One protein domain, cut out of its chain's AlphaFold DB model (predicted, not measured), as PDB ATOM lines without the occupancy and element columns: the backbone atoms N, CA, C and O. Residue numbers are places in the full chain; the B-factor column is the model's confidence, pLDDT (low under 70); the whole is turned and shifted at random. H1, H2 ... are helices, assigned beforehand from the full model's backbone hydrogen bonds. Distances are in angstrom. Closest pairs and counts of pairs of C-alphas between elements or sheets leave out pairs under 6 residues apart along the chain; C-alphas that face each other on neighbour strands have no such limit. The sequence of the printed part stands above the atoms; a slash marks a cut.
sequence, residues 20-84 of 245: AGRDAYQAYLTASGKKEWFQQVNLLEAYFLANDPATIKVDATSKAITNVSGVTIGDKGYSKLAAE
ATOM      1  N   ALA A  20     -24.754 -65.743  63.460       93.88
ATOM      2  CA  ALA A  20     -23.481 -65.295  64.017       93.88
ATOM      3  C   ALA A  20     -22.404 -65.086  62.938       93.88
ATOM      4  O   ALA A  20     -21.692 -64.082  62.961       93.88
ATOM      5  N   GLY A  21     -22.305 -65.987  61.954       91.88
ATOM      6  CA  GLY A  21     -21.359 -65.824  60.853       91.88
ATOM      7  C   GLY A  21     -21.735 -64.698  59.885       91.88
ATOM      8  O   GLY A  21     -20.847 -63.999  59.395       91.88
ATOM      9  N   ARG A  22     -23.032 -64.452  59.640       91.69
ATOM     10  CA  ARG A  22     -23.482 -63.269  58.879       91.69
ATOM     11  C   ARG A  22     -23.145 -61.966  59.605       91.69
ATOM     12  O   ARG A  22     -22.632 -61.047  58.967       91.69
ATOM     13  N   ASP A  23     -23.355 -61.910  60.917       92.69
ATOM     14  CA  ASP A  23     -23.055 -60.734  61.740       92.69
ATOM     15  C   ASP A  23     -21.548 -60.450  61.780       92.69
ATOM     16  O   ASP A  23     -21.115 -59.324  61.527       92.69
ATOM     17  N   ALA A  24     -20.729 -61.483  62.001       91.00
ATOM     18  CA  ALA A  24     -19.272 -61.370  61.971       91.00
ATOM     19  C   ALA A  24     -18.758 -60.914  60.596       91.00
ATOM     20  O   ALA A  24     -17.846 -60.089  60.499       91.00
ATOM     21  N   TYR A  25     -19.370 -61.405  59.513       90.81
ATOM     22  CA  TYR A  25     -19.022 -60.976  58.164       90.81
ATOM     23  C   TYR A  25     -19.376 -59.510  57.908       90.81
ATOM     24  O   TYR A  25     -18.561 -58.761  57.365       90.81
ATOM     25  N   GLN A  26     -20.561 -59.082  58.342       90.25
ATOM     26  CA  GLN A  26     -20.984 -57.692  58.232       90.25
ATOM     27  C   GLN A  26     -20.074 -56.762  59.050       90.25
ATOM     28  O   GLN A  26     -19.707 -55.693  58.561       90.25
ATOM     29  N   ALA A  27     -19.644 -57.183  60.244       90.69
ATOM     30  CA  ALA A  27     -18.681 -56.445  61.060       90.69
ATOM     31  C   ALA A  27     -17.321 -56.298  60.358       90.69
ATOM     32  O   ALA A  27     -16.766 -55.199  60.324       90.69
ATOM     33  N   TYR A  28     -16.811 -57.366  59.731       90.06
ATOM     34  CA  TYR A  28     -15.583 -57.310  58.928       90.06
ATOM     35  C   TYR A  28     -15.688 -56.313  57.767       90.06
ATOM     36  O   TYR A  28     -14.756 -55.534  57.541       90.06
ATOM     37  N   LEU A  29     -16.805 -56.329  57.030       89.81
ATOM     38  CA  LEU A  29     -17.029 -55.401  55.919       89.81
ATOM     39  C   LEU A  29     -16.995 -53.954  56.409       89.81
ATOM     40  O   LEU A  29     -16.254 -53.149  55.849       89.81
ATOM     41  N   THR A  30     -17.710 -53.656  57.498       89.75
ATOM     42  CA  THR A  30     -17.711 -52.331  58.132       89.75
ATOM     43  C   THR A  30     -16.306 -51.915  58.566       89.75
ATOM     44  O   THR A  30     -15.848 -50.841  58.183       89.75
ATOM     45  N   ALA A  31     -15.590 -52.774  59.300       90.69
ATOM     46  CA  ALA A  31     -14.238 -52.488  59.786       90.69
ATOM     47  C   ALA A  31     -13.225 -52.278  58.649       90.69
ATOM     48  O   ALA A  31     -12.294 -51.490  58.780       90.69
ATOM     49  N   SER A  32     -13.421 -52.956  57.518       88.12
ATOM     50  CA  SER A  32     -12.551 -52.851  56.341       88.12
ATOM     51  C   SER A  32     -12.970 -51.750  55.363       88.12
ATOM     52  O   SER A  32     -12.375 -51.646  54.291       88.12
ATOM     53  N   GLY A  33     -14.029 -50.986  55.661       88.88
ATOM     54  CA  GLY A  33     -14.597 -50.003  54.733       88.88
ATOM     55  C   GLY A  33     -15.125 -50.613  53.427       88.88
ATOM     56  O   GLY A  33     -15.203 -49.928  52.409       88.88
ATOM     57  N   LYS A  34     -15.462 -51.909  53.426       89.81
ATOM     58  CA  LYS A  34     -15.958 -52.651  52.260       89.81
ATOM     59  C   LYS A  34     -17.480 -52.745  52.279       89.81
ATOM     60  O   LYS A  34     -18.128 -52.621  53.314       89.81
ATOM     61  N   LYS A  35     -18.054 -53.006  51.107       91.19
ATOM     62  CA  LYS A  35     -19.489 -53.233  50.912       91.19
ATOM     63  C   LYS A  35     -19.699 -54.519  50.140       91.19
ATOM     64  O   LYS A  35     -18.937 -54.811  49.216       91.19
ATOM     65  N   GLU A  36     -20.738 -55.267  50.480       90.88
ATOM     66  CA  GLU A  36     -21.167 -56.365  49.624       90.88
ATOM     67  C   GLU A  36     -21.716 -55.869  48.294       90.88
ATOM     68  O   GLU A  36     -22.136 -54.721  48.165       90.88
ATOM     69  N   TRP A  37     -21.738 -56.769  47.309       92.12
ATOM     70  CA  TRP A  37     -22.205 -56.447  45.962       92.12
ATOM     71  C   TRP A  37     -23.586 -55.775  45.981       92.12
ATOM     72  O   TRP A  37     -23.737 -54.712  45.393       92.12
ATOM     73  N   PHE A  38     -24.553 -56.318  46.729       92.31
ATOM     74  CA  PHE A  38     -25.911 -55.764  46.779       92.31
ATOM     75  C   PHE A  38     -25.946 -54.360  47.407       92.31
ATOM     76  O   PHE A  38     -26.658 -53.490  46.932       92.31
ATOM     77  N   GLN A  39     -25.116 -54.094  48.421       94.75
ATOM     78  CA  GLN A  39     -25.020 -52.765  49.037       94.75
ATOM     79  C   GLN A  39     -24.435 -51.738  48.063       94.75
ATOM     80  O   GLN A  39     -24.830 -50.578  48.081       94.75
ATOM     81  N   GLN A  40     -23.487 -52.156  47.220       96.38
ATOM     82  CA  GLN A  40     -22.939 -51.306  46.165       96.38
ATOM     83  C   GLN A  40     -23.950 -51.083  45.036       96.38
ATOM     84  O   GLN A  40     -24.062 -49.969  44.538       96.38
ATOM     85  N   VAL A  41     -24.720 -52.109  44.664       95.56
ATOM     86  CA  VAL A  41     -25.797 -51.977  43.674       95.56
ATOM     87  C   VAL A  41     -26.884 -51.027  44.162       95.56
ATOM     88  O   VAL A  41     -27.307 -50.195  43.376       95.56
ATOM     89  N   ASN A  42     -27.245 -51.033  45.449       96.62
ATOM     90  CA  ASN A  42     -28.191 -50.052  45.996       96.62
ATOM     91  C   ASN A  42     -27.694 -48.600  45.839       96.62
ATOM     92  O   ASN A  42     -28.483 -47.696  45.578       96.62
ATOM     93  N   LEU A  43     -26.384 -48.356  45.984       96.94
ATOM     94  CA  LEU A  43     -25.799 -47.028  45.736       96.94
ATOM     95  C   LEU A  43     -25.854 -46.658  44.252       96.94
ATOM     96  O   LEU A  43     -26.107 -45.505  43.909       96.94
ATOM     97  N   LEU A  44     -25.620 -47.636  43.378       96.50
ATOM     98  CA  LEU A  44     -25.693 -47.453  41.936       96.50
ATOM     99  C   LEU A  44     -27.136 -47.192  41.468       96.50
ATOM    100  O   LEU A  44     -27.362 -46.297  40.663       96.50
ATOM    101  N   GLU A  45     -28.113 -47.906  42.022       95.62
ATOM    102  CA  GLU A  45     -29.541 -47.682  41.788       95.62
ATOM    103  C   GLU A  45     -29.967 -46.284  42.248       95.62
ATOM    104  O   GLU A  45     -30.560 -45.538  41.473       95.62
ATOM    105  N   ALA A  46     -29.578 -45.871  43.459       97.00
ATOM    106  CA  ALA A  46     -29.832 -44.513  43.940       97.00
ATOM    107  C   ALA A  46     -29.211 -43.445  43.021       97.00
ATOM    108  O   ALA A  46     -29.820 -42.402  42.780       97.00
ATOM    109  N   TYR A  47     -28.022 -43.709  42.469       96.88
ATOM    110  CA  TYR A  47     -27.405 -42.825  41.485       96.88
ATOM    111  C   TYR A  47     -28.240 -42.728  40.200       96.88
ATOM    112  O   TYR A  47     -28.470 -41.614  39.734       96.88
ATOM    113  N   PHE A  48     -28.719 -43.853  39.656       95.88
ATOM    114  CA  PHE A  48     -29.573 -43.888  38.459       95.88
ATOM    115  C   PHE A  48     -30.947 -43.246  38.657       95.88
ATOM    116  O   PHE A  48     -31.512 -42.712  37.711       95.88
ATOM    117  N   LEU A  49     -31.491 -43.279  39.873       94.56
ATOM    118  CA  LEU A  49     -32.739 -42.582  40.189       94.56
ATOM    119  C   LEU A  49     -32.548 -41.060  40.245       94.56
ATOM    120  O   LEU A  49     -33.461 -40.311  39.908       94.56
ATOM    121  N   ALA A  50     -31.370 -40.599  40.670       96.00
ATOM    122  CA  ALA A  50     -31.065 -39.179  40.818       96.00
ATOM    123  C   ALA A  50     -30.440 -38.533  39.566       96.00
ATOM    124  O   ALA A  50     -30.412 -37.307  39.468       96.00
ATOM    125  N   ASN A  51     -29.906 -39.326  38.631       95.75
ATOM    126  CA  ASN A  51     -29.127 -38.852  37.484       95.75
ATOM    127  C   ASN A  51     -29.474 -39.643  36.216       95.75
ATOM    128  O   ASN A  51     -29.956 -40.767  36.289       95.75
ATOM    129  N   ASP A  52     -29.159 -39.094  35.042       93.75
ATOM    130  CA  ASP A  52     -29.253 -39.862  33.797       93.75
ATOM    131  C   ASP A  52     -28.227 -41.021  33.814       93.75
ATOM    132  O   ASP A  52     -27.042 -40.768  34.042       93.75
ATOM    133  N   PRO A  53     -28.613 -42.289  33.563       94.25
ATOM    134  CA  PRO A  53     -27.682 -43.418  33.529       94.25
ATOM    135  C   PRO A  53     -26.476 -43.234  32.600       94.25
ATOM    136  O   PRO A  53     -25.411 -43.799  32.864       94.25
ATOM    137  N   ALA A  54     -26.606 -42.410  31.554       92.56
ATOM    138  CA  ALA A  54     -25.514 -42.063  30.650       92.56
ATOM    139  C   ALA A  54     -24.382 -41.259  31.322       92.56
ATOM    140  O   ALA A  54     -23.298 -41.144  30.751       92.56
ATOM    141  N   THR A  55     -24.588 -40.708  32.526       95.56
ATOM    142  CA  THR A  55     -23.555 -39.956  33.256       95.56
ATOM    143  C   THR A  55     -22.610 -40.841  34.062       95.56
ATOM    144  O   THR A  55     -21.653 -40.320  34.645       95.56
ATOM    145  N   ILE A  56     -22.831 -42.160  34.120       95.50
ATOM    146  CA  ILE A  56     -21.873 -43.090  34.729       95.50
ATOM    147  C   ILE A  56     -20.528 -43.008  34.005       95.50
ATOM    148  O   ILE A  56     -20.440 -43.088  32.782       95.50
ATOM    149  N   LYS A  57     -19.454 -42.880  34.784       95.62
ATOM    150  CA  LYS A  57     -18.080 -42.872  34.285       95.62
ATOM    151  C   LYS A  57     -17.439 -44.221  34.545       95.62
ATOM    152  O   LYS A  57     -17.242 -44.610  35.699       95.62
ATOM    153  N   VAL A  58     -17.069 -44.894  33.463       95.31
ATOM    154  CA  VAL A  58     -16.431 -46.210  33.493       95.31
ATOM    155  C   VAL A  58     -14.985 -46.075  33.054       95.31
ATOM    156  O   VAL A  58     -14.703 -45.532  31.987       95.31
ATOM    157  N   ASP A  59     -14.066 -46.594  33.859       93.75
ATOM    158  CA  ASP A  59     -12.674 -46.723  33.451       93.75
ATOM    159  C   ASP A  59     -12.553 -47.719  32.286       93.75
ATOM    160  O   ASP A  59     -13.033 -48.854  32.356       93.75
ATOM    161  N   ALA A  60     -11.904 -47.305  31.198       90.88
ATOM    162  CA  ALA A  60     -11.879 -48.078  29.960       90.88
ATOM    163  C   ALA A  60     -11.191 -49.447  30.119       90.88
ATOM    164  O   ALA A  60     -11.599 -50.410  29.457       90.88
ATOM    165  N   THR A  61     -10.199 -49.539  31.006       89.38
ATOM    166  CA  THR A  61      -9.349 -50.722  31.192       89.38
ATOM    167  C   THR A  61      -9.937 -51.675  32.227       89.38
ATOM    168  O   THR A  61     -10.239 -52.825  31.921       89.38
ATOM    169  N   SER A  62     -10.133 -51.194  33.452       89.75
ATOM    170  CA  SER A  62     -10.613 -51.987  34.588       89.75
ATOM    171  C   SER A  62     -12.122 -52.224  34.569       89.75
ATOM    172  O   SER A  62     -12.620 -53.073  35.309       89.75
ATOM    173  N   LYS A  63     -12.858 -51.466  33.744       92.94
ATOM    174  CA  LYS A  63     -14.323 -51.380  33.760       92.94
ATOM    175  C   LYS A  63     -14.887 -50.874  35.089       92.94
ATOM    176  O   LYS A  63     -16.080 -51.015  35.315       92.94
ATOM    177  N   ALA A  64     -14.072 -50.297  35.972       93.69
ATOM    178  CA  ALA A  64     -14.531 -49.777  37.255       93.69
ATOM    179  C   ALA A  64     -15.460 -48.566  37.074       93.69
ATOM    180  O   ALA A  64     -15.200 -47.700  36.240       93.69
ATOM    181  N   ILE A  65     -16.515 -48.486  37.884       96.25
ATOM    182  CA  ILE A  65     -17.345 -47.282  38.007       96.25
ATOM    183  C   ILE A  65     -16.589 -46.284  38.890       96.25
ATOM    184  O   ILE A  65     -16.182 -46.625  39.995       96.25
ATOM    185  N   THR A  66     -16.375 -45.059  38.406       96.00
ATOM    186  CA  THR A  66     -15.442 -44.096  39.035       96.00
ATOM    187  C   THR A  66     -16.110 -42.881  39.672       96.00
ATOM    188  O   THR A  66     -15.468 -42.156  40.427       96.00
ATOM    189  N   ASN A  67     -17.391 -42.638  39.391       96.31
ATOM    190  CA  ASN A  67     -18.107 -41.441  39.841       96.31
ATOM    191  C   ASN A  67     -19.273 -41.717  40.800       96.31
ATOM    192  O   ASN A  67     -20.041 -40.801  41.089       96.31
ATOM    193  N   VAL A  68     -19.390 -42.943  41.314       96.69
ATOM    194  CA  VAL A  68     -20.372 -43.297  42.344       96.69
ATOM    195  C   VAL A  68     -19.624 -43.667  43.619       96.69
ATOM    196  O   VAL A  68     -18.957 -44.697  43.693       96.69
ATOM    197  N   SER A  69     -19.701 -42.794  44.625       94.88
ATOM    198  CA  SER A  69     -18.989 -42.989  45.891       94.88
ATOM    199  C   SER A  69     -19.403 -44.300  46.565       94.88
ATOM    200  O   SER A  69     -20.589 -44.608  46.677       94.88
ATOM    201  N   GLY A  70     -18.422 -45.081  47.021       92.38
ATOM    202  CA  GLY A  70     -18.652 -46.367  47.685       92.38
ATOM    203  C   GLY A  70     -18.942 -47.547  46.750       92.38
ATOM    204  O   GLY A  70     -19.133 -48.658  47.249       92.38
ATOM    205  N   VAL A  71     -18.942 -47.342  45.430       94.75
ATOM    206  CA  VAL A  71     -19.058 -48.406  44.424       94.75
ATOM    207  C   VAL A  71     -17.671 -48.742  43.887       94.75
ATOM    208  O   VAL A  71     -16.952 -47.877  43.403       94.75
ATOM    209  N   THR A  72     -17.291 -50.013  43.981       92.50
ATOM    210  CA  THR A  72     -16.025 -50.548  43.457       92.50
ATOM    211  C   THR A  72     -16.228 -51.700  42.478       92.50
ATOM    212  O   THR A  72     -15.273 -52.167  41.858       92.50
ATOM    213  N   ILE A  73     -17.468 -52.169  42.307       92.25
ATOM    214  CA  ILE A  73     -17.821 -53.117  41.250       92.25
ATOM    215  C   ILE A  73     -17.632 -52.482  39.867       92.25
ATOM    216  O   ILE A  73     -17.889 -51.297  39.657       92.25
ATOM    217  N   GLY A  74     -17.181 -53.294  38.912       93.00
ATOM    218  CA  GLY A  74     -17.111 -52.878  37.517       93.00
ATOM    219  C   GLY A  74     -18.493 -52.780  36.875       93.00
ATOM    220  O   GLY A  74     -19.405 -53.537  37.226       93.00
ATOM    221  N   ASP A  75     -18.623 -51.889  35.897       93.19
ATOM    222  CA  ASP A  75     -19.794 -51.787  35.042       93.19
ATOM    223  C   ASP A  75     -19.847 -52.989  34.092       93.19
ATOM    224  O   ASP A  75     -19.262 -53.009  33.009       93.19
ATOM    225  N   LYS A  76     -20.531 -54.042  34.542       90.19
ATOM    226  CA  LYS A  76     -20.772 -55.275  33.782       90.19
ATOM    227  C   LYS A  76     -22.062 -55.193  32.956       90.19
ATOM    228  O   LYS A  76     -22.720 -56.209  32.755       90.19
ATOM    229  N   GLY A  77     -22.421 -53.987  32.510       91.81
ATOM    230  CA  GLY A  77     -23.649 -53.699  31.765       91.81
ATOM    231  C   GLY A  77     -24.766 -53.055  32.591       91.81
ATOM    232  O   GLY A  77     -25.882 -52.952  32.090       91.81
ATOM    233  N   TYR A  78     -24.496 -52.602  33.822       94.31
ATOM    234  CA  TYR A  78     -25.507 -51.943  34.656       94.31
ATOM    235  C   TYR A  78     -25.932 -50.602  34.062       94.31
ATOM    236  O   TYR A  78     -27.123 -50.318  34.006       94.31
ATOM    237  N   SER A  79     -24.972 -49.797  33.588       94.00
ATOM    238  CA  SER A  79     -25.271 -48.496  32.970       94.00
ATOM    239  C   SER A  79     -26.129 -48.657  31.713       94.00
ATOM    240  O   SER A  79     -27.128 -47.960  31.547       94.00
ATOM    241  N   LYS A  80     -25.788 -49.641  30.870       93.88
ATOM    242  CA  LYS A  80     -26.541 -49.993  29.664       93.88
ATOM    243  C   LYS A  80     -27.970 -50.415  30.008       93.88
ATOM    244  O   LYS A  80     -28.905 -49.874  29.429       93.88
ATOM    245  N   LEU A  81     -28.139 -51.324  30.970       93.56
ATOM    246  CA  LEU A  81     -29.463 -51.791  31.388       93.56
ATOM    247  C   LEU A  81     -30.313 -50.652  31.970       93.56
ATOM    248  O   LEU A  81     -31.492 -50.539  31.650       93.56
ATOM    249  N   ALA A  82     -29.717 -49.778  32.784       95.12
ATOM    250  CA  ALA A  82     -30.408 -48.615  33.333       95.12
ATOM    251  C   ALA A  82     -30.816 -47.612  32.239       95.12
ATOM    252  O   ALA A  82     -31.927 -47.082  32.272       95.12
ATOM    253  N   ALA A  83     -29.963 -47.387  31.234       95.12
ATOM    254  CA  ALA A  83     -30.292 -46.550  30.083       95.12
ATOM    255  C   ALA A  83     -31.433 -47.145  29.237       95.12
ATOM    256  O   ALA A  83     -32.343 -46.418  28.836       95.12
ATOM    257  N   GLU A  84     -31.427 -48.460  29.001       94.62
ATOM    258  CA  GLU A  84     -32.510 -49.171  28.306       94.62
ATOM    259  C   GLU A  84     -33.829 -49.093  29.086       94.62
ATOM    260  O   GLU A  84     -34.869 -48.779  28.503       94.62
TER     261      GLU A  84
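AT A GLANCE: This is residues 20 to 84 of the 245 residues of an uncharacterized protein of Tenericutes bacterium ADurb.BinA124 (UniProt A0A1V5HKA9). The picture is of one helix, H2, with a long looping stretch, residues 51 to 77, that leaves its far end, swings out to one side and folds back past it, and with the short helix H3 near H2 on that same side. At the other end, H1 reaches away along the long axis as an arm, apart from H2 and H3, and residues 27 to 32 stick out. The printed part has 65 residues with three named helices in the order H1, H2, H3 and no named strand, and its class is all helix. It is only just loose, close to compact, with a radius of gyration of the C-alphas of 13.3 A, and it is elongated, spanning 40 by 26 by 16 A.

HOW THE PARTS SIT: Begin with the longest helix by residues, H2, residues 37 to 50. Near it you will find H3, residues 78 to 84; the two are close but not clearly touching, with 1 pair of C-alphas within 8 A. That closest pair is Phe 48 and Ala 82, whose C-alphas are 7.0 A apart. Their centres are 12.4 A apart. H2 and H3 run the same way at a steep tilt of 37 degrees, only just past shallow. Now look back along the chain to H1, residues 20 to 31, which is apart from H2 and apart from H3. In the backbones of H1, H2 and H3 every O i to N i+4 pair is within hydrogen-bond range.

IN THESE COORDINATES: Find C-alpha 37 at (-22.205, -56.447, 45.962); from there H2 runs 20.1 A to C-alpha 50 at (-31.065, -39.179, 40.818). Go back to C-alpha 20 at (-23.481, -65.295, 64.017), where the printed part begins, and follow the 12 residues of H1 over 16.4 A to Ala 31. H3 has 7 residues, from Tyr 78 to Glu 84, and its last C-alpha, at (-32.510, -49.171, 28.306), ends the printed part.

THE WHOLE: The two C-alphas farthest apart are those of Ala 20 and Ala 54, 40.7 A from each other; the first and last printed C-alphas, those of Ala 20 and Glu 84, are 40.2 A apart. The link from H1 to H2, with 5 residues between them, is tight. The link from H2 to H3 is long, with 27 residues, and its C-alphas lie 3 to 17 A from the mean of the C-alphas. Residues 27 to 32, of which 27 to 31 belong to H1, stand free. The printed part has no cut. The mean pLDDT of the printed part is 93.4, and no printed residue is under 70.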